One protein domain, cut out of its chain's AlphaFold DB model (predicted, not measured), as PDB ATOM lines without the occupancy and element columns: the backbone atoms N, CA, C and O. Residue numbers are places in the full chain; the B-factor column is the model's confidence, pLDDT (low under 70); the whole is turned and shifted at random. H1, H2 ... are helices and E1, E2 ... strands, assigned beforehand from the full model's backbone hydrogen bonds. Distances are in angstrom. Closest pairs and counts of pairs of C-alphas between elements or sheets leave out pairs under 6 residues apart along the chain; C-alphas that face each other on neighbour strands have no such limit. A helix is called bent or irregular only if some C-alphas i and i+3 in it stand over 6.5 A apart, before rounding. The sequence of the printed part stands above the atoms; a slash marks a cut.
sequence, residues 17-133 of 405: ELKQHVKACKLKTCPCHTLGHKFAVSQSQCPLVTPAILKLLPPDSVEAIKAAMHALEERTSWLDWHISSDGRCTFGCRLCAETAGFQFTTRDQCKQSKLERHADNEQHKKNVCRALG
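AT A GLANCE: This is residues 17 to 133 of the 405 residues of the protein "Hypothetical protein" of Symbiodinium sp. KB8 (UniProt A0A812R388). The domain is a rod with two different ends: at one end the two-stranded hairpin E1 and E2 has H2 packed on it and H1 folded back beside H2, and at the other end H3, H4 and H6 form a loose group of helices. The long unnamed stretch of residues 94 to 111 runs back past E2, pairing with it briefly, and leads to H5, which runs towards H6. The printed part has 117 residues with six named helices and two named strands, in the order H1, H2, H3, H4, E1, E2, H5, H6; the sheet E1 - E2 is antiparallel and the class is mostly helix. The whole is compact, with a radius of gyration of the C-alphas of 15.3 A, and spans 52 by 24 by 24 A.

IN THESE COORDINATES: H1 covers residues 17 to 24 and begins at C-alpha 17, at (217.397, 178.181, 303.126). H2, residues 32 to 44, is 16.9 A long and irregular: C-alphas 37 and 40 are 8.2 A apart. H3 is residues 51 to 54, and H4 is residues 62 to 73, 16.2 A long. E1, residues 79 to 83, is 14.1 A long and begins at C-alpha 79, at (232.649, 177.232, 297.658); E2, residues 89 to 93, is 13.7 A long. H5 is residues 112 to 119. H6, residues 122 to 131, is 14.2 A long and ends at C-alpha 131, at (243.155, 179.362, 306.338).

HOW THE PARTS SIT: H1 and H2 form a helical hairpin and touch, H2 with residues 32 to 37 alone; the closest C-alphas, of Val 22 and Cys 32, are 5.8 A apart. They run opposite ways at a shallow tilt of 27 degrees. The closest C-alphas of H2 and E1, Gln 43 and Leu 79, are 5.9 A apart, and those of H2 and E2, Cys 32 and Cys 89, 6.2 A. E1 and E2 are an antiparallel hairpin, with N 80 and O 92 at 2.8 A and N 82 and O 90 at 3.0 A, within hydrogen-bond range. Residues 91 to 92 of E2 also pair with residues 103 to 104, antiparallel. H3 and H6 only just touch, with 3 pairs of C-alphas within 8 A, the closest Ile 53 and Lys 125 at 6.3 A. H3 and H4 are close but not clearly touching, their closest C-alphas, Leu 54 and Ala 68, being 7.6 A apart. H4 and H6 are near each other, with 7 pairs of C-alphas within 10 A. H5 and H6 are close but not clearly touching, His 118 and His 124 having the closest C-alphas at 6.7 A, at a steep tilt of 63 degrees. Every O i to N i+4 pair is within hydrogen-bond range in H1, H4, H5 and H6, against 5 of 9 in H2; H3 is too short for such a pair.

THE WHOLE: The two C-alphas farthest apart, of Lys 26 and Asp 60, are 52.0 A apart. The printed part has no cut, and its long link is E2 to H5, with 18 residues. The mean pLDDT of the printed part is 85.9; residues 98 to 100, in that link, are under 70.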
ATOM      1  N   GLU A  17     217.521 176.770 303.513       88.56
ATOM      2  CA  GLU A  17     217.397 178.181 303.126       88.56
ATOM      3  C   GLU A  17     217.684 178.401 301.634       88.56
ATOM      4  O   GLU A  17     216.935 179.087 300.933       88.56
ATOM      5  N   LEU A  18     218.727 177.753 301.106       89.06
ATOM      6  CA  LEU A  18     219.058 177.833 299.687       89.06
ATOM      7  C   LEU A  18     218.007 177.112 298.833       89.06
ATOM      8  O   LEU A  18     217.620 177.622 297.780       89.06
ATOM      9  N   LYS A  19     217.490 175.960 299.287       89.69
ATOM     10  CA  LYS A  19     216.370 175.257 298.633       89.69
ATOM     11  C   LYS A  19     215.121 176.149 298.575       89.69
ATOM     12  O   LYS A  19     214.486 176.236 297.520       89.69
ATOM     13  N   GLN A  20     214.784 176.833 299.669       91.31
ATOM     14  CA  GLN A  20     213.662 177.772 299.747       91.31
ATOM     15  C   GLN A  20     213.864 178.965 298.810       91.31
ATOM     16  O   GLN A  20     212.965 179.287 298.029       91.31
ATOM     17  N   HIS A  21     215.059 179.561 298.806       91.25
ATOM     18  CA  HIS A  21     215.397 180.643 297.888       91.25
ATOM     19  C   HIS A  21     215.241 180.214 296.430       91.25
ATOM     20  O   HIS A  21     214.574 180.891 295.658       91.25
ATOM     21  N   VAL A  22     215.811 179.068 296.047       91.25
ATOM     22  CA  VAL A  22     215.730 178.551 294.676       91.25
ATOM     23  C   VAL A  22     214.276 178.352 294.233       91.25
ATOM     24  O   VAL A  22     213.945 178.689 293.097       91.25
ATOM     25  N   LYS A  23     213.398 177.859 295.122       91.94
ATOM     26  CA  LYS A  23     211.956 177.713 294.849       91.94
ATOM     27  C   LYS A  23     211.245 179.064 294.690       91.94
ATOM     28  O   LYS A  23     210.365 179.186 293.844       91.94
ATOM     29  N   ALA A  24     211.608 180.063 295.494       92.31
ATOM     30  CA  ALA A  24     210.964 181.378 295.501       92.31
ATOM     31  C   ALA A  24     211.538 182.363 294.461       92.31
ATOM     32  O   ALA A  24     210.890 183.357 294.120       92.31
ATOM     33  N   CYS A  25     212.750 182.118 293.954       90.44
ATOM     34  CA  CYS A  25     213.478 183.061 293.115       90.44
ATOM     35  C   CYS A  25     212.839 183.202 291.726       90.44
ATOM     36  O   CYS A  25     212.794 182.263 290.932       90.44
ATOM     37  N   LYS A  26     212.378 184.417 291.406       91.81
ATOM     38  CA  LYS A  26     211.811 184.774 290.089       91.81
ATOM     39  C   LYS A  26     212.843 185.392 289.135       91.81
ATOM     40  O   LYS A  26     212.538 185.660 287.971       91.81
ATOM     41  N   LEU A  27     214.060 185.650 289.612       88.38
ATOM     42  CA  LEU A  27     215.112 186.317 288.850       88.38
ATOM     43  C   LEU A  27     215.827 185.311 287.939       88.38
ATOM     44  O   LEU A  27     216.747 184.621 288.362       88.38
ATOM     45  N   LYS A  28     215.470 185.280 286.647       87.88
ATOM     46  CA  LYS A  28     216.062 184.353 285.651       87.88
ATOM     47  C   LYS A  28     217.592 184.420 285.548       87.88
ATOM     48  O   LYS A  28     218.227 183.452 285.128       87.88
ATOM     49  N   THR A  29     218.175 185.567 285.889       88.88
ATOM     50  CA  THR A  29     219.621 185.813 285.887       88.88
ATOM     51  C   THR A  29     220.303 185.413 287.194       88.88
ATOM     52  O   THR A  29     221.526 185.509 287.271       88.88
ATOM     53  N   CYS A  30     219.561 184.956 288.207       88.50
ATOM     54  CA  CYS A  30     220.116 184.567 289.496       88.50
ATOM     55  C   CYS A  30     220.999 183.308 289.366       88.50
ATOM     56  O   CYS A  30     220.572 182.314 288.763       88.50
ATOM     57  N   PRO A  31     222.209 183.302 289.956       89.62
ATOM     58  CA  PRO A  31     223.085 182.132 290.051       89.62
ATOM     59  C   PRO A  31     222.433 180.861 290.614       89.62
ATOM     60  O   PRO A  31     222.834 179.750 290.251       89.62
ATOM     61  N   CYS A  32     221.421 181.003 291.478       90.62
ATOM     62  CA  CYS A  32     220.776 179.886 292.175       90.62
ATOM     63  C   CYS A  32     220.140 178.870 291.212       90.62
ATOM     64  O   CYS A  32     220.105 177.679 291.511       90.62
ATOM     65  N   HIS A  33     219.724 179.304 290.018       88.00
ATOM     66  CA  HIS A  33     219.172 178.416 288.992       88.00
ATOM     67  C   HIS A  33     220.217 177.489 288.352       88.00
ATOM     68  O   HIS A  33     219.842 176.493 287.737       88.00
ATOM     69  N   THR A  34     221.510 177.798 288.482       86.31
ATOM     70  CA  THR A  34     222.597 176.923 288.016       86.31
ATOM     71  C   THR A  34     223.179 176.119 289.170       86.31
ATOM     72  O   THR A  34     223.230 174.892 289.101       86.31
ATOM     73  N   LEU A  35     223.626 176.808 290.225       84.25
ATOM     74  CA  LEU A  35     224.383 176.187 291.311       84.25
ATOM     75  C   LEU A  35     223.501 175.742 292.472       84.25
ATOM     76  O   LEU A  35     223.832 174.754 293.106       84.25
ATOM     77  N   GLY A  36     222.358 176.382 292.725       80.62
ATOM     78  CA  GLY A  36     221.525 176.088 293.898       80.62
ATOM     79  C   GLY A  36     220.975 174.659 293.912       80.62
ATOM     80  O   GLY A  36     221.108 173.951 294.905       80.62
ATOM     81  N   HIS A  37     220.444 174.178 292.783       77.00
ATOM     82  CA  HIS A  37     219.942 172.799 292.673       77.00
ATOM     83  C   HIS A  37     221.038 171.726 292.732       77.00
ATOM     84  O   HIS A  37     220.747 170.568 293.014       77.00
ATOM     85  N   LYS A  38     222.287 172.096 292.437       82.25
ATOM     86  CA  LYS A  38     223.434 171.182 292.395       82.25
ATOM     87  C   LYS A  38     224.482 171.543 293.440       82.25
ATOM     88  O   LYS A  38     225.617 171.102 293.314       82.25
ATOM     89  N   PHE A  39     224.123 172.328 294.454       80.94
ATOM     90  CA  PHE A  39     225.113 172.987 295.298       80.94
ATOM     91  C   PHE A  39     225.984 171.978 296.044       80.94
ATOM     92  O   PHE A  39     227.201 172.054 295.956       80.94
ATOM     93  N   ALA A  40     225.364 170.959 296.636       75.31
ATOM     94  CA  ALA A  40     226.034 169.798 297.217       75.31
ATOM     95  C   ALA A  40     227.060 169.132 296.276       75.31
ATOM     96  O   ALA A  40     228.192 168.813 296.650       75.31
ATOM     97  N   VAL A  41     226.676 168.953 295.009       79.69
ATOM     98  CA  VAL A  41     227.541 168.366 293.978       79.69
ATOM     99  C   VAL A  41     228.673 169.331 293.628       79.69
ATOM    100  O   VAL A  41     229.820 168.920 293.501       79.69
ATOM    101  N   SER A  42     228.390 170.626 293.528       81.19
ATOM    102  CA  SER A  42     229.402 171.648 293.265       81.19
ATOM    103  C   SER A  42     230.384 171.822 294.429       81.19
ATOM    104  O   SER A  42     231.569 172.013 294.175       81.19
ATOM    105  N   GLN A  43     229.942 171.693 295.683       83.56
ATOM    106  CA  GLN A  43     230.812 171.735 296.863       83.56
ATOM    107  C   GLN A  43     231.790 170.563 296.889       83.56
ATOM    108  O   GLN A  43     232.985 170.769 297.085       83.56
ATOM    109  N   SER A  44     231.316 169.346 296.602       82.94
ATOM    110  CA  SER A  44     232.201 168.173 296.512       82.94
ATOM    111  C   SER A  44     233.213 168.264 295.360       82.94
ATOM    112  O   SER A  44     234.291 167.683 295.441       82.94
ATOM    113  N   GLN A  45     232.913 169.039 294.312       85.81
ATOM    114  CA  GLN A  45     233.851 169.362 293.229       85.81
ATOM    115  C   GLN A  45     234.815 170.510 293.568       85.81
ATOM    116  O   GLN A  45     235.753 170.758 292.814       85.81
ATOM    117  N   CYS A  46     234.598 171.204 294.685       88.94
ATOM    118  CA  CYS A  46     235.390 172.346 295.134       88.94
ATOM    119  C   CYS A  46     235.966 172.093 296.541       88.94
ATOM    120  O   CYS A  46     235.657 172.857 297.463       88.94
ATOM    121  N   PRO A  47     236.753 171.019 296.754       91.62
ATOM    122  CA  PRO A  47     237.296 170.710 298.072       91.62
ATOM    123  C   PRO A  47     238.306 171.776 298.501       91.62
ATOM    124  O   PRO A  47     239.081 172.272 297.681       91.62
ATOM    125  N   LEU A  48     238.306 172.112 299.792       89.75
ATOM    126  CA  LEU A  48     239.246 173.056 300.394       89.75
ATOM    127  C   LEU A  48     240.693 172.594 300.193       89.75
ATOM    128  O   LEU A  48     241.548 173.382 299.807       89.75
ATOM    129  N   VAL A  49     240.945 171.302 300.411       88.94
ATOM    130  CA  VAL A  49     242.264 170.682 300.280       88.94
ATOM    131  C   VAL A  49     242.298 169.826 299.020       88.94
ATOM    132  O   VAL A  49     241.508 168.901 298.847       88.94
ATOM    133  N   THR A  50     243.244 170.122 298.134       89.31
ATOM    134  CA  THR A  50     243.530 169.332 296.929       89.31
ATOM    135  C   THR A  50     244.938 168.737 297.010       89.31
ATOM    136  O   THR A  50     245.759 169.208 297.804       89.31
ATOM    137  N   PRO A  51     245.296 167.764 296.148       86.94
ATOM    138  CA  PRO A  51     246.676 167.288 296.052       86.94
ATOM    139  C   PRO A  51     247.700 168.401 295.774       86.94
ATOM    140  O   PRO A  51     248.861 168.261 296.141       86.94
ATOM    141  N   ALA A  52     247.291 169.502 295.132       85.62
ATOM    142  CA  ALA A  52     248.157 170.660 294.917       85.62
ATOM    143  C   ALA A  52     248.415 171.436 296.218       85.62
ATOM    144  O   ALA A  52     249.546 171.845 296.449       85.62
ATOM    145  N   ILE A  53     247.402 171.587 297.079       87.81
ATOM    146  CA  ILE A  53     247.553 172.213 298.402       87.81
ATOM    147  C   ILE A  53     248.459 171.371 299.295       87.81
ATOM    148  O   ILE A  53     249.373 171.915 299.900       87.81
ATOM    149  N   LEU A  54     248.273 170.046 299.320       87.12
ATOM    150  CA  LEU A  54     249.110 169.145 300.122       87.12
ATOM    151  C   LEU A  54     250.602 169.250 299.768       87.12
ATOM    152  O   LEU A  54     251.443 169.143 300.650       87.12
ATOM    153  N   LYS A  55     250.933 169.505 298.496       86.62
ATOM    154  CA  LYS A  55     252.320 169.720 298.045       86.62
ATOM    155  C   LYS A  55     252.923 171.054 298.493       86.62
ATOM    156  O   LYS A  55     254.138 171.193 298.441       86.62
ATOM    157  N   LEU A  56     252.093 172.032 298.852       85.31
ATOM    158  CA  LEU A  56     252.532 173.345 299.334       85.31
ATOM    159  C   LEU A  56     252.708 173.380 300.856       85.31
ATOM    160  O   LEU A  56     253.282 174.337 301.370       85.31
ATOM    161  N   LEU A  57     252.208 172.370 301.572       83.50
ATOM    162  CA  LEU A  57     252.393 172.265 303.013       83.50
ATOM    163  C   LEU A  57     253.837 171.838 303.322       83.50
ATOM    164  O   LEU A  57     254.356 170.941 302.652       83.50
ATOM    165  N   PRO A  58     254.492 172.433 304.335       80.81
ATOM    166  CA  PRO A  58     255.800 171.975 304.775       80.81
ATOM    167  C   PRO A  58     255.696 170.532 305.273       80.81
ATOM    168  O   PRO A  58     254.786 170.241 306.057       80.81
ATOM    169  N   PRO A  59     256.625 169.642 304.889       77.94
ATOM    170  CA  PRO A  59     256.607 168.254 305.349       77.94
ATOM    171  C   PRO A  59     256.729 168.139 306.876       77.94
ATOM    172  O   PRO A  59     256.217 167.187 307.458       77.94
ATOM    173  N   ASP A  60     257.334 169.140 307.522       83.44
ATOM    174  CA  ASP A  60     257.629 169.130 308.957       83.44
ATOM    175  C   ASP A  60     256.516 169.773 309.812       83.44
ATOM    176  O   ASP A  60     256.557 169.722 311.040       83.44
ATOM    177  N   SER A  61     255.500 170.377 309.183       82.69
ATOM    178  CA  SER A  61     254.429 171.098 309.880       82.69
ATOM    179  C   SER A  61     253.267 170.166 310.239       82.69
ATOM    180  O   SER A  61     252.240 170.126 309.549       82.69
ATOM    181  N   VAL A  62     253.410 169.440 311.349       83.06
ATOM    182  CA  VAL A  62     252.421 168.472 311.858       83.06
ATOM    183  C   VAL A  62     251.029 169.096 312.024       83.06
ATOM    184  O   VAL A  62     250.027 168.458 311.702       83.06
ATOM    185  N   GLU A  63     250.942 170.344 312.482       84.31
ATOM    186  CA  GLU A  63     249.688 171.071 312.706       84.31
ATOM    187  C   GLU A  63     248.947 171.340 311.392       84.31
ATOM    188  O   GLU A  63     247.756 171.050 311.284       84.31
ATOM    189  N   ALA A  64     249.654 171.826 310.369       80.44
ATOM    190  CA  ALA A  64     249.072 172.094 309.054       80.44
ATOM    191  C   ALA A  64     248.630 170.805 308.345       80.44
ATOM    192  O   ALA A  64     247.581 170.781 307.700       80.44
ATOM    193  N   ILE A  65     249.390 169.715 308.500       84.50
ATOM    194  CA  ILE A  65     249.005 168.398 307.980       84.50
ATOM    195  C   ILE A  65     247.745 167.899 308.695       84.50
ATOM    196  O   ILE A  65     246.803 167.480 308.027       84.50
ATOM    197  N   LYS A  66     247.673 168.005 310.030       86.94
ATOM    198  CA  LYS A  66     246.468 167.653 310.802       86.94
ATOM    199  C   LYS A  66     245.257 168.486 310.382       86.94
ATOM    200  O   LYS A  66     244.198 167.916 310.147       86.94
ATOM    201  N   ALA A  67     245.412 169.801 310.230       85.38
ATOM    202  CA  ALA A  67     244.341 170.684 309.768       85.38
ATOM    203  C   ALA A  67     243.875 170.324 308.348       85.38
ATOM    204  O   ALA A  67     242.677 170.291 308.074       85.38
ATOM    205  N   ALA A  68     244.808 169.996 307.449       85.56
ATOM    206  CA  ALA A  68     244.485 169.560 306.096       85.56
ATOM    207  C   ALA A  68     243.776 168.196 306.071       85.56
ATOM    208  O   ALA A  68     242.834 168.015 305.301       85.56
ATOM    209  N   MET A  69     244.193 167.249 306.917       86.38
ATOM    210  CA  MET A  69     243.528 165.952 307.065       86.38
ATOM    211  C   MET A  69     242.120 166.106 307.637       86.38
ATOM    212  O   MET A  69     241.180 165.574 307.057       86.38
ATOM    213  N   HIS A  70     241.948 166.917 308.681       86.12
ATOM    214  CA  HIS A  70     240.635 167.238 309.236       86.12
ATOM    215  C   HIS A  70     239.718 167.879 308.185       86.12
ATOM    216  O   HIS A  70     238.579 167.466 308.000       86.12
ATOM    217  N   ALA A  71     240.235 168.838 307.414       83.50
ATOM    218  CA  ALA A  71     239.496 169.472 306.326       83.50
ATOM    219  C   ALA A  71     239.074 168.483 305.218       83.50
ATOM    220  O   ALA A  71     238.012 168.676 304.612       83.50
ATOM    221  N   LEU A  72     239.886 167.452 304.945       82.88
ATOM    222  CA  LEU A  72     239.559 166.354 304.027       82.88
ATOM    223  C   LEU A  72     238.489 165.421 304.612       82.88
ATOM    224  O   LEU A  72     237.559 165.055 303.893       82.88
ATOM    225  N   GLU A  73     238.601 165.068 305.894       82.12
ATOM    226  CA  GLU A  73     237.642 164.224 306.621       82.12
ATOM    227  C   GLU A  73     236.260 164.885 306.696       82.12
ATOM    228  O   GLU A  73     235.257 164.273 306.330       82.12
ATOM    229  N   GLU A  74     236.211 166.171 307.045       83.25
ATOM    230  CA  GLU A  74     234.985 166.975 307.083       83.25
ATOM    231  C   GLU A  74     234.442 167.343 305.692       83.25
ATOM    232  O   GLU A  74     233.393 167.980 305.578       83.25
ATOM    233  N   ARG A  75     235.147 166.971 304.610       79.75
ATOM    234  CA  ARG A  75     234.802 167.320 303.218       79.75
ATOM    235  C   ARG A  75     234.541 168.818 303.037       79.75
ATOM    236  O   ARG A  75     233.648 169.226 302.290       79.75
ATOM    237  N   THR A  76     235.323 169.646 303.722       85.25
ATOM    238  CA  THR A  76     235.148 171.098 303.675       85.25
ATOM    239  C   THR A  76     235.322 171.613 302.250       85.25
ATOM    240  O   THR A  76     236.266 171.260 301.541       85.25
ATOM    241  N   SER A  77     234.401 172.472 301.814       90.19
ATOM    242  CA  SER A  77     234.478 173.151 300.522       90.19
ATOM    243  C   SER A  77     234.900 174.600 300.709       90.19
ATOM    244  O   SER A  77     234.553 175.244 301.701       90.19
ATOM    245  N   TRP A  78     235.642 175.141 299.744       92.38
ATOM    246  CA  TRP A  78     235.873 176.584 299.683       92.38
ATOM    247  C   TRP A  78     234.713 177.339 299.023       92.38
ATOM    248  O   TRP A  78     234.677 178.566 299.121       92.38
ATOM    249  N   LEU A  79     233.801 176.641 298.333       91.56
ATOM    250  CA  LEU A  79     232.649 177.232 297.658       91.56
ATOM    251  C   LEU A  79     231.512 177.452 298.657       91.56
ATOM    252  O   LEU A  79     231.026 176.513 299.290       91.56
ATOM    253  N   ASP A  80     231.062 178.694 298.728       91.19
ATOM    254  CA  ASP A  80     230.030 179.149 299.646       91.19
ATOM    255  C   ASP A  80     228.980 179.998 298.920       91.19
ATOM    256  O   ASP A  80     229.149 180.356 297.745       91.19
ATOM    257  N   TRP A  81     227.880 180.301 299.601       91.56
ATOM    258  CA  TRP A  81     226.778 181.095 299.075       91.56
ATOM    259  C   TRP A  81     226.309 182.148 300.078       91.56
ATOM    260  O   TRP A  81     226.454 182.005 301.285       91.56
ATOM    261  N   HIS A  82     225.728 183.226 299.559       90.50
ATOM    262  CA  HIS A  82     225.150 184.286 300.376       90.50
ATOM    263  C   HIS A  82     223.914 184.867 299.692       90.50
ATOM    264  O   HIS A  82     223.945 185.127 298.485       90.50
ATOM    265  N   ILE A  83     222.836 185.080 300.451       90.12
ATOM    266  CA  ILE A  83     221.636 185.788 299.989       90.12
ATOM    267  C   ILE A  83     221.667 187.197 300.573       90.12
ATOM    268  O   ILE A  83     221.603 187.369 301.787       90.12
ATOM    269  N   SER A  84     221.756 188.202 299.707       85.81
ATOM    270  CA  SER A  84     221.697 189.603 300.113       85.81
ATOM    271  C   SER A  84     220.274 190.029 300.478       85.81
ATOM    272  O   SER A  84     219.287 189.396 300.098       85.81
ATOM    273  N   SER A  85     220.161 191.149 301.194       83.62
ATOM    274  CA  SER A  85     218.886 191.734 301.635       83.62
ATOM    275  C   SER A  85     217.939 192.112 300.487       83.62
ATOM    276  O   SER A  85     216.727 192.140 300.681       83.62
ATOM    277  N   ASP A  86     218.463 192.342 299.280       83.00
ATOM    278  CA  ASP A  86     217.684 192.552 298.049       83.00
ATOM    279  C   ASP A  86     217.147 191.242 297.433       83.00
ATOM    280  O   ASP A  86     216.554 191.248 296.350       83.00
ATOM    281  N   GLY A  87     217.368 190.107 298.103       81.88
ATOM    282  CA  GLY A  87     216.921 188.791 297.676       81.88
ATOM    283  C   GLY A  87     217.737 188.207 296.525       81.88
ATOM    284  O   GLY A  87     217.221 187.353 295.806       81.88
ATOM    285  N   ARG A  88     218.984 188.638 296.300       85.69
ATOM    286  CA  ARG A  88     219.882 188.005 295.317       85.69
ATOM    287  C   ARG A  88     220.800 186.985 295.975       85.69
ATOM    288  O   ARG A  88     221.456 187.265 296.967       85.69
ATOM    289  N   CYS A  89     220.897 185.802 295.375       89.75
ATOM    290  CA  CYS A  89     221.872 184.795 295.781       89.75
ATOM    291  C   CYS A  89     223.181 184.982 295.008       89.75
ATOM    292  O   CYS A  89     223.183 185.081 293.779       89.75
ATOM    293  N   THR A  90     224.298 184.958 295.721       90.88
ATOM    294  CA  THR A  90     225.652 184.928 295.165       90.88
ATOM    295  C   THR A  90     226.347 183.639 295.583       90.88
ATOM    296  O   THR A  90     226.019 183.067 296.619       90.88
ATOM    297  N   PHE A  91     227.280 183.164 294.758       91.38
ATOM    298  CA  PHE A  91     228.152 182.029 295.083       91.38
ATOM    299  C   PHE A  91     229.595 182.480 294.948       91.38
ATOM    300  O   PHE A  91     229.926 183.143 293.969       91.38
ATOM    301  N   GLY A  92     230.468 182.124 295.876       91.75
ATOM    302  CA  GLY A  92     231.843 182.605 295.860       91.75
ATOM    303  C   GLY A  92     232.782 181.722 296.651       91.75
ATOM    304  O   GLY A  92     232.377 180.744 297.269       91.75
ATOM    305  N   CYS A  93     234.066 182.057 296.606       91.88
ATOM    306  CA  CYS A  93     235.037 181.391 297.460       91.88
ATOM    307  C   CYS A  93     235.084 182.097 298.813       91.88
ATOM    308  O   CYS A  93     235.485 183.260 298.863       91.88
ATOM    309  N   ARG A  94     234.761 181.392 299.904       90.00
ATOM    310  CA  ARG A  94     234.760 181.962 301.266       90.00
ATOM    311  C   ARG A  94     236.107 182.556 301.686       90.00
ATOM    312  O   ARG A  94     236.152 183.501 302.454       90.00
ATOM    313  N   LEU A  95     237.207 182.044 301.130       89.12
ATOM    314  CA  LEU A  95     238.565 182.510 301.434       89.12
ATOM    315  C   LEU A  95     239.032 183.671 300.550       89.12
ATOM    316  O   LEU A  95     239.959 184.400 300.891       89.12
ATOM    317  N   CYS A  96     238.444 183.804 299.362       86.12
ATOM    318  CA  CYS A  96     238.874 184.773 298.358       86.12
ATOM    319  C   CYS A  96     237.858 185.896 298.148       86.12
ATOM    320  O   CYS A  96     238.146 186.814 297.380       86.12
ATOM    321  N   ALA A  97     236.686 185.833 298.782       76.62
ATOM    322  CA  ALA A  97     235.639 186.840 298.661       76.62
ATOM    323  C   ALA A  97     236.146 188.234 299.065       76.62
ATOM    324  O   ALA A  97     235.889 189.206 298.354       76.62
ATOM    325  N   GLU A  98     236.940 188.310 300.135       63.31
ATOM    326  CA  GLU A  98     237.482 189.569 300.658       63.31
ATOM    327  C   GLU A  98     238.736 190.042 299.908       63.31
ATOM    328  O   GLU A  98     238.868 191.227 299.609       63.31
ATOM    329  N   THR A  99     239.637 189.125 299.544       59.53
ATOM    330  CA  THR A  99     240.976 189.468 299.024       59.53
ATOM    331  C   THR A  99     241.077 189.483 297.497       59.53
ATOM    332  O   THR A  99     241.767 190.329 296.935       59.53
ATOM    333  N   ALA A 100     240.389 188.574 296.799       59.72
ATOM    334  CA  ALA A 100     240.470 188.432 295.339       59.72
ATOM    335  C   ALA A 100     239.122 188.627 294.620       59.72
ATOM    336  O   ALA A 100     239.072 188.639 293.388       59.72
ATOM    337  N   GLY A 101     238.023 188.784 295.367       74.00
ATOM    338  CA  GLY A 101     236.693 189.094 294.845       74.00
ATOM    339  C   GLY A 101     236.075 188.004 293.963       74.00
ATOM    340  O   GLY A 101     235.280 188.325 293.077       74.00
ATOM    341  N   PHE A 102     236.442 186.728 294.146       85.75
ATOM    342  CA  PHE A 102     235.866 185.640 293.348       85.75
ATOM    343  C   PHE A 102     234.429 185.332 293.786       85.75
ATOM    344  O   PHE A 102     234.200 184.669 294.798       85.75
ATOM    345  N   GLN A 103     233.474 185.795 292.980       89.38
ATOM    346  CA  GLN A 103     232.047 185.563 293.168       89.38
ATOM    347  C   GLN A 103     231.309 185.501 291.826       89.38
ATOM    348  O   GLN A 103     231.682 186.155 290.848       89.38
ATOM    349  N   PHE A 104     230.224 184.741 291.799       89.00
ATOM    350  CA  PHE A 104     229.231 184.718 290.745       89.00
ATOM    351  C   PHE A 104     228.011 185.506 291.199       89.00
ATOM    352  O   PHE A 104     227.346 185.145 292.170       89.00
ATOM    353  N   THR A 105     227.711 186.573 290.466       88.00
ATOM    354  CA  THR A 105     226.527 187.412 290.685       88.00
ATOM    355  C   THR A 105     225.435 187.146 289.658       88.00
ATOM    356  O   THR A 105     224.291 187.544 289.862       88.00
ATOM    357  N   THR A 106     225.760 186.450 288.561       87.44
ATOM    358  CA  THR A 106     224.785 186.064 287.536       87.44
ATOM    359  C   THR A 106     224.920 184.607 287.097       87.44
ATOM    360  O   THR A 106     225.984 183.987 287.174       87.44
ATOM    361  N   ARG A 107     223.815 184.059 286.587       86.75
ATOM    362  CA  ARG A 107     223.687 182.688 286.081       86.75
ATOM    363  C   ARG A 107     224.753 182.332 285.041       86.75
ATOM    364  O   ARG A 107     225.381 181.282 285.152       86.75
ATOM    365  N   ASP A 108     225.006 183.218 284.080       85.19
ATOM    366  CA  ASP A 108     225.946 182.979 282.971       85.19
ATOM    367  C   ASP A 108     227.410 182.923 283.420       85.19
ATOM    368  O   ASP A 108     228.289 182.415 282.709       85.19
ATOM    369  N   GLN A 109     227.700 183.454 284.610       85.25
ATOM    370  CA  GLN A 109     229.031 183.383 285.190       85.25
ATOM    371  C   GLN A 109     229.323 182.016 285.808       85.25
ATOM    372  O   GLN A 109     230.500 181.665 285.866       85.25
ATOM    373  N   CYS A 110     228.298 181.256 286.204       84.81
ATOM    374  CA  CYS A 110     228.402 179.986 286.924       84.81
ATOM    375  C   CYS A 110     228.850 178.840 285.999       84.81
ATOM    376  O   CYS A 110     228.065 177.963 285.643       84.81
ATOM    377  N   LYS A 111     230.114 178.865 285.569       86.94
ATOM    378  CA  LYS A 111     230.718 177.836 284.711       86.94
ATOM    379  C   LYS A 111     231.731 177.020 285.505       86.94
ATOM    380  O   LYS A 111     232.579 177.607 286.173       86.94
ATOM    381  N   GLN A 112     231.698 175.696 285.346       84.00
ATOM    382  CA  GLN A 112     232.629 174.777 286.012       84.00
ATOM    383  C   GLN A 112     234.096 175.139 285.747       84.00
ATOM    384  O   GLN A 112     234.879 175.271 286.681       84.00
ATOM    385  N   SER A 113     234.436 175.463 284.498       85.38
ATOM    386  CA  SER A 113     235.793 175.877 284.117       85.38
ATOM    387  C   SER A 113     236.301 177.123 284.852       85.38
ATOM    388  O   SER A 113     237.507 177.333 284.961       85.38
ATOM    389  N   LYS A 114     235.409 177.980 285.375       87.31
ATOM    390  CA  LYS A 114     235.816 179.115 286.215       87.31
ATOM    391  C   LYS A 114     236.112 178.704 287.653       87.31
ATOM    392  O   LYS A 114     236.976 179.338 288.247       87.31
ATOM    393  N   LEU A 115     235.405 177.708 288.191       88.56
ATOM    394  CA  LEU A 115     235.679 177.136 289.512       88.56
ATOM    395  C   LEU A 115     237.028 176.412 289.496       88.56
ATOM    396  O   LEU A 115     237.873 176.700 290.333       88.56
ATOM    397  N   GLU A 116     237.266 175.579 288.482       87.81
ATOM    398  CA  GLU A 116     238.541 174.871 288.279       87.81
ATOM    399  C   GLU A 116     239.707 175.858 288.150       87.81
ATOM    400  O   GLU A 116     240.657 175.821 288.928       87.81
ATOM    401  N   ARG A 117     239.581 176.851 287.258       87.31
ATOM    402  CA  ARG A 117     240.600 177.899 287.097       87.31
ATOM    403  C   ARG A 117     240.819 178.730 288.365       87.31
ATOM    404  O   ARG A 117     241.892 179.303 288.537       87.31
ATOM    405  N   HIS A 118     239.799 178.876 289.211       90.25
ATOM    406  CA  HIS A 118     239.946 179.554 290.494       90.25
ATOM    407  C   HIS A 118     240.715 178.692 291.495       90.25
ATOM    408  O   HIS A 118     241.653 179.203 292.097       90.25
ATOM    409  N   ALA A 119     240.371 177.407 291.620       88.44
ATOM    410  CA  ALA A 119     241.077 176.461 292.482       88.44
ATOM    411  C   ALA A 119     242.568 176.344 292.114       88.44
ATOM    412  O   ALA A 119     243.426 176.270 292.992       88.44
ATOM    413  N   ASP A 120     242.884 176.408 290.818       86.69
ATOM    414  CA  ASP A 120     244.261 176.357 290.319       86.69
ATOM    415  C   ASP A 120     245.042 177.669 290.489       86.69
ATOM    416  O   ASP A 120     246.257 177.691 290.281       86.69
ATOM    417  N   ASN A 121     244.386 178.767 290.872       86.75
ATOM    418  CA  ASN A 121     245.032 180.066 291.030       86.75
ATOM    419  C   ASN A 121     245.965 180.079 292.254       86.75
ATOM    420  O   ASN A 121     245.548 179.757 293.363       86.75
ATOM    421  N   GLU A 122     247.206 180.540 292.081       86.12
ATOM    422  CA  GLU A 122     248.193 180.635 293.169       86.12
ATOM    423  C   GLU A 122     247.707 181.469 294.363       86.12
ATOM    424  O   GLU A 122     247.929 181.095 295.510       86.12
ATOM    425  N   GLN A 123     246.971 182.559 294.124       84.62
ATOM    426  CA  GLN A 123     246.407 183.360 295.211       84.62
ATOM    427  C   GLN A 123     245.359 182.582 296.010       84.62
ATOM    428  O   GLN A 123     245.299 182.706 297.231       84.62
ATOM    429  N   HIS A 124     244.543 181.769 295.332       89.19
ATOM    430  CA  HIS A 124     243.590 180.897 296.011       89.19
ATOM    431  C   HIS A 124     244.333 179.878 296.878       89.19
ATOM    432  O   HIS A 124     244.031 179.763 298.062       89.19
ATOM    433  N   LYS A 125     245.360 179.218 296.329       90.12
ATOM    434  CA  LYS A 125     246.182 178.252 297.072       90.12
ATOM    435  C   LYS A 125     246.829 178.876 298.310       90.12
ATOM    436  O   LYS A 125     246.739 178.302 299.390       90.12
ATOM    437  N   LYS A 126     247.381 180.088 298.192       87.31
ATOM    438  CA  LYS A 126     247.920 180.856 299.328       87.31
ATOM    439  C   LYS A 126     246.867 181.156 300.390       87.31
ATOM    440  O   LYS A 126     247.135 181.007 301.578       87.31
ATOM    441  N   ASN A 127     245.671 181.574 299.977       88.75
ATOM    442  CA  ASN A 127     244.579 181.847 300.908       88.75
ATOM    443  C   ASN A 127     244.109 180.567 301.620       88.75
ATOM    444  O   ASN A 127     243.805 180.621 302.808       88.75
ATOM    445  N   VAL A 128     244.097 179.421 300.929       89.94
ATOM    446  CA  VAL A 128     243.842 178.106 301.543       89.94
ATOM    447  C   VAL A 128     244.923 177.768 302.565       89.94
ATOM    448  O   VAL A 128     244.583 177.424 303.691       89.94
ATOM    449  N   CYS A 129     246.206 177.919 302.223       87.69
ATOM    450  CA  CYS A 129     247.309 177.712 303.164       87.69
ATOM    451  C   CYS A 129     247.143 178.566 304.431       87.69
ATOM    452  O   CYS A 129     247.178 178.024 305.533       87.69
ATOM    453  N   ARG A 130     246.848 179.865 304.277       87.81
ATOM    454  CA  ARG A 130     246.595 180.773 305.412       87.81
ATOM    455  C   ARG A 130     245.412 180.323 306.264       87.81
ATOM    456  O   ARG A 130     245.499 180.352 307.485       87.81
ATOM    457  N   ALA A 131     244.327 179.877 305.633       87.50
ATOM    458  CA  ALA A 131     243.155 179.362 306.338       87.50
ATOM    459  C   ALA A 131     243.443 178.062 307.110       87.50
ATOM    460  O   ALA A 131     242.795 177.797 308.115       87.50
ATOM    461  N   LEU A 132     244.427 177.277 306.663       86.38
ATOM    462  CA  LEU A 132     244.940 176.099 307.371       86.38
ATOM    463  C   LEU A 132     245.985 176.455 308.447       86.38
ATOM    464  O   LEU A 132     246.618 175.558 308.997       86.38
ATOM    465  N   GLY A 133     246.180 177.746 308.745       83.94
ATOM    466  CA  GLY A 133     247.134 178.223 309.750       83.94
ATOM    467  C   GLY A 133     248.585 178.250 309.273       83.94
ATOM    468  O   GLY A 133     249.488 178.373 310.095       83.94
TER     469      GLY A 133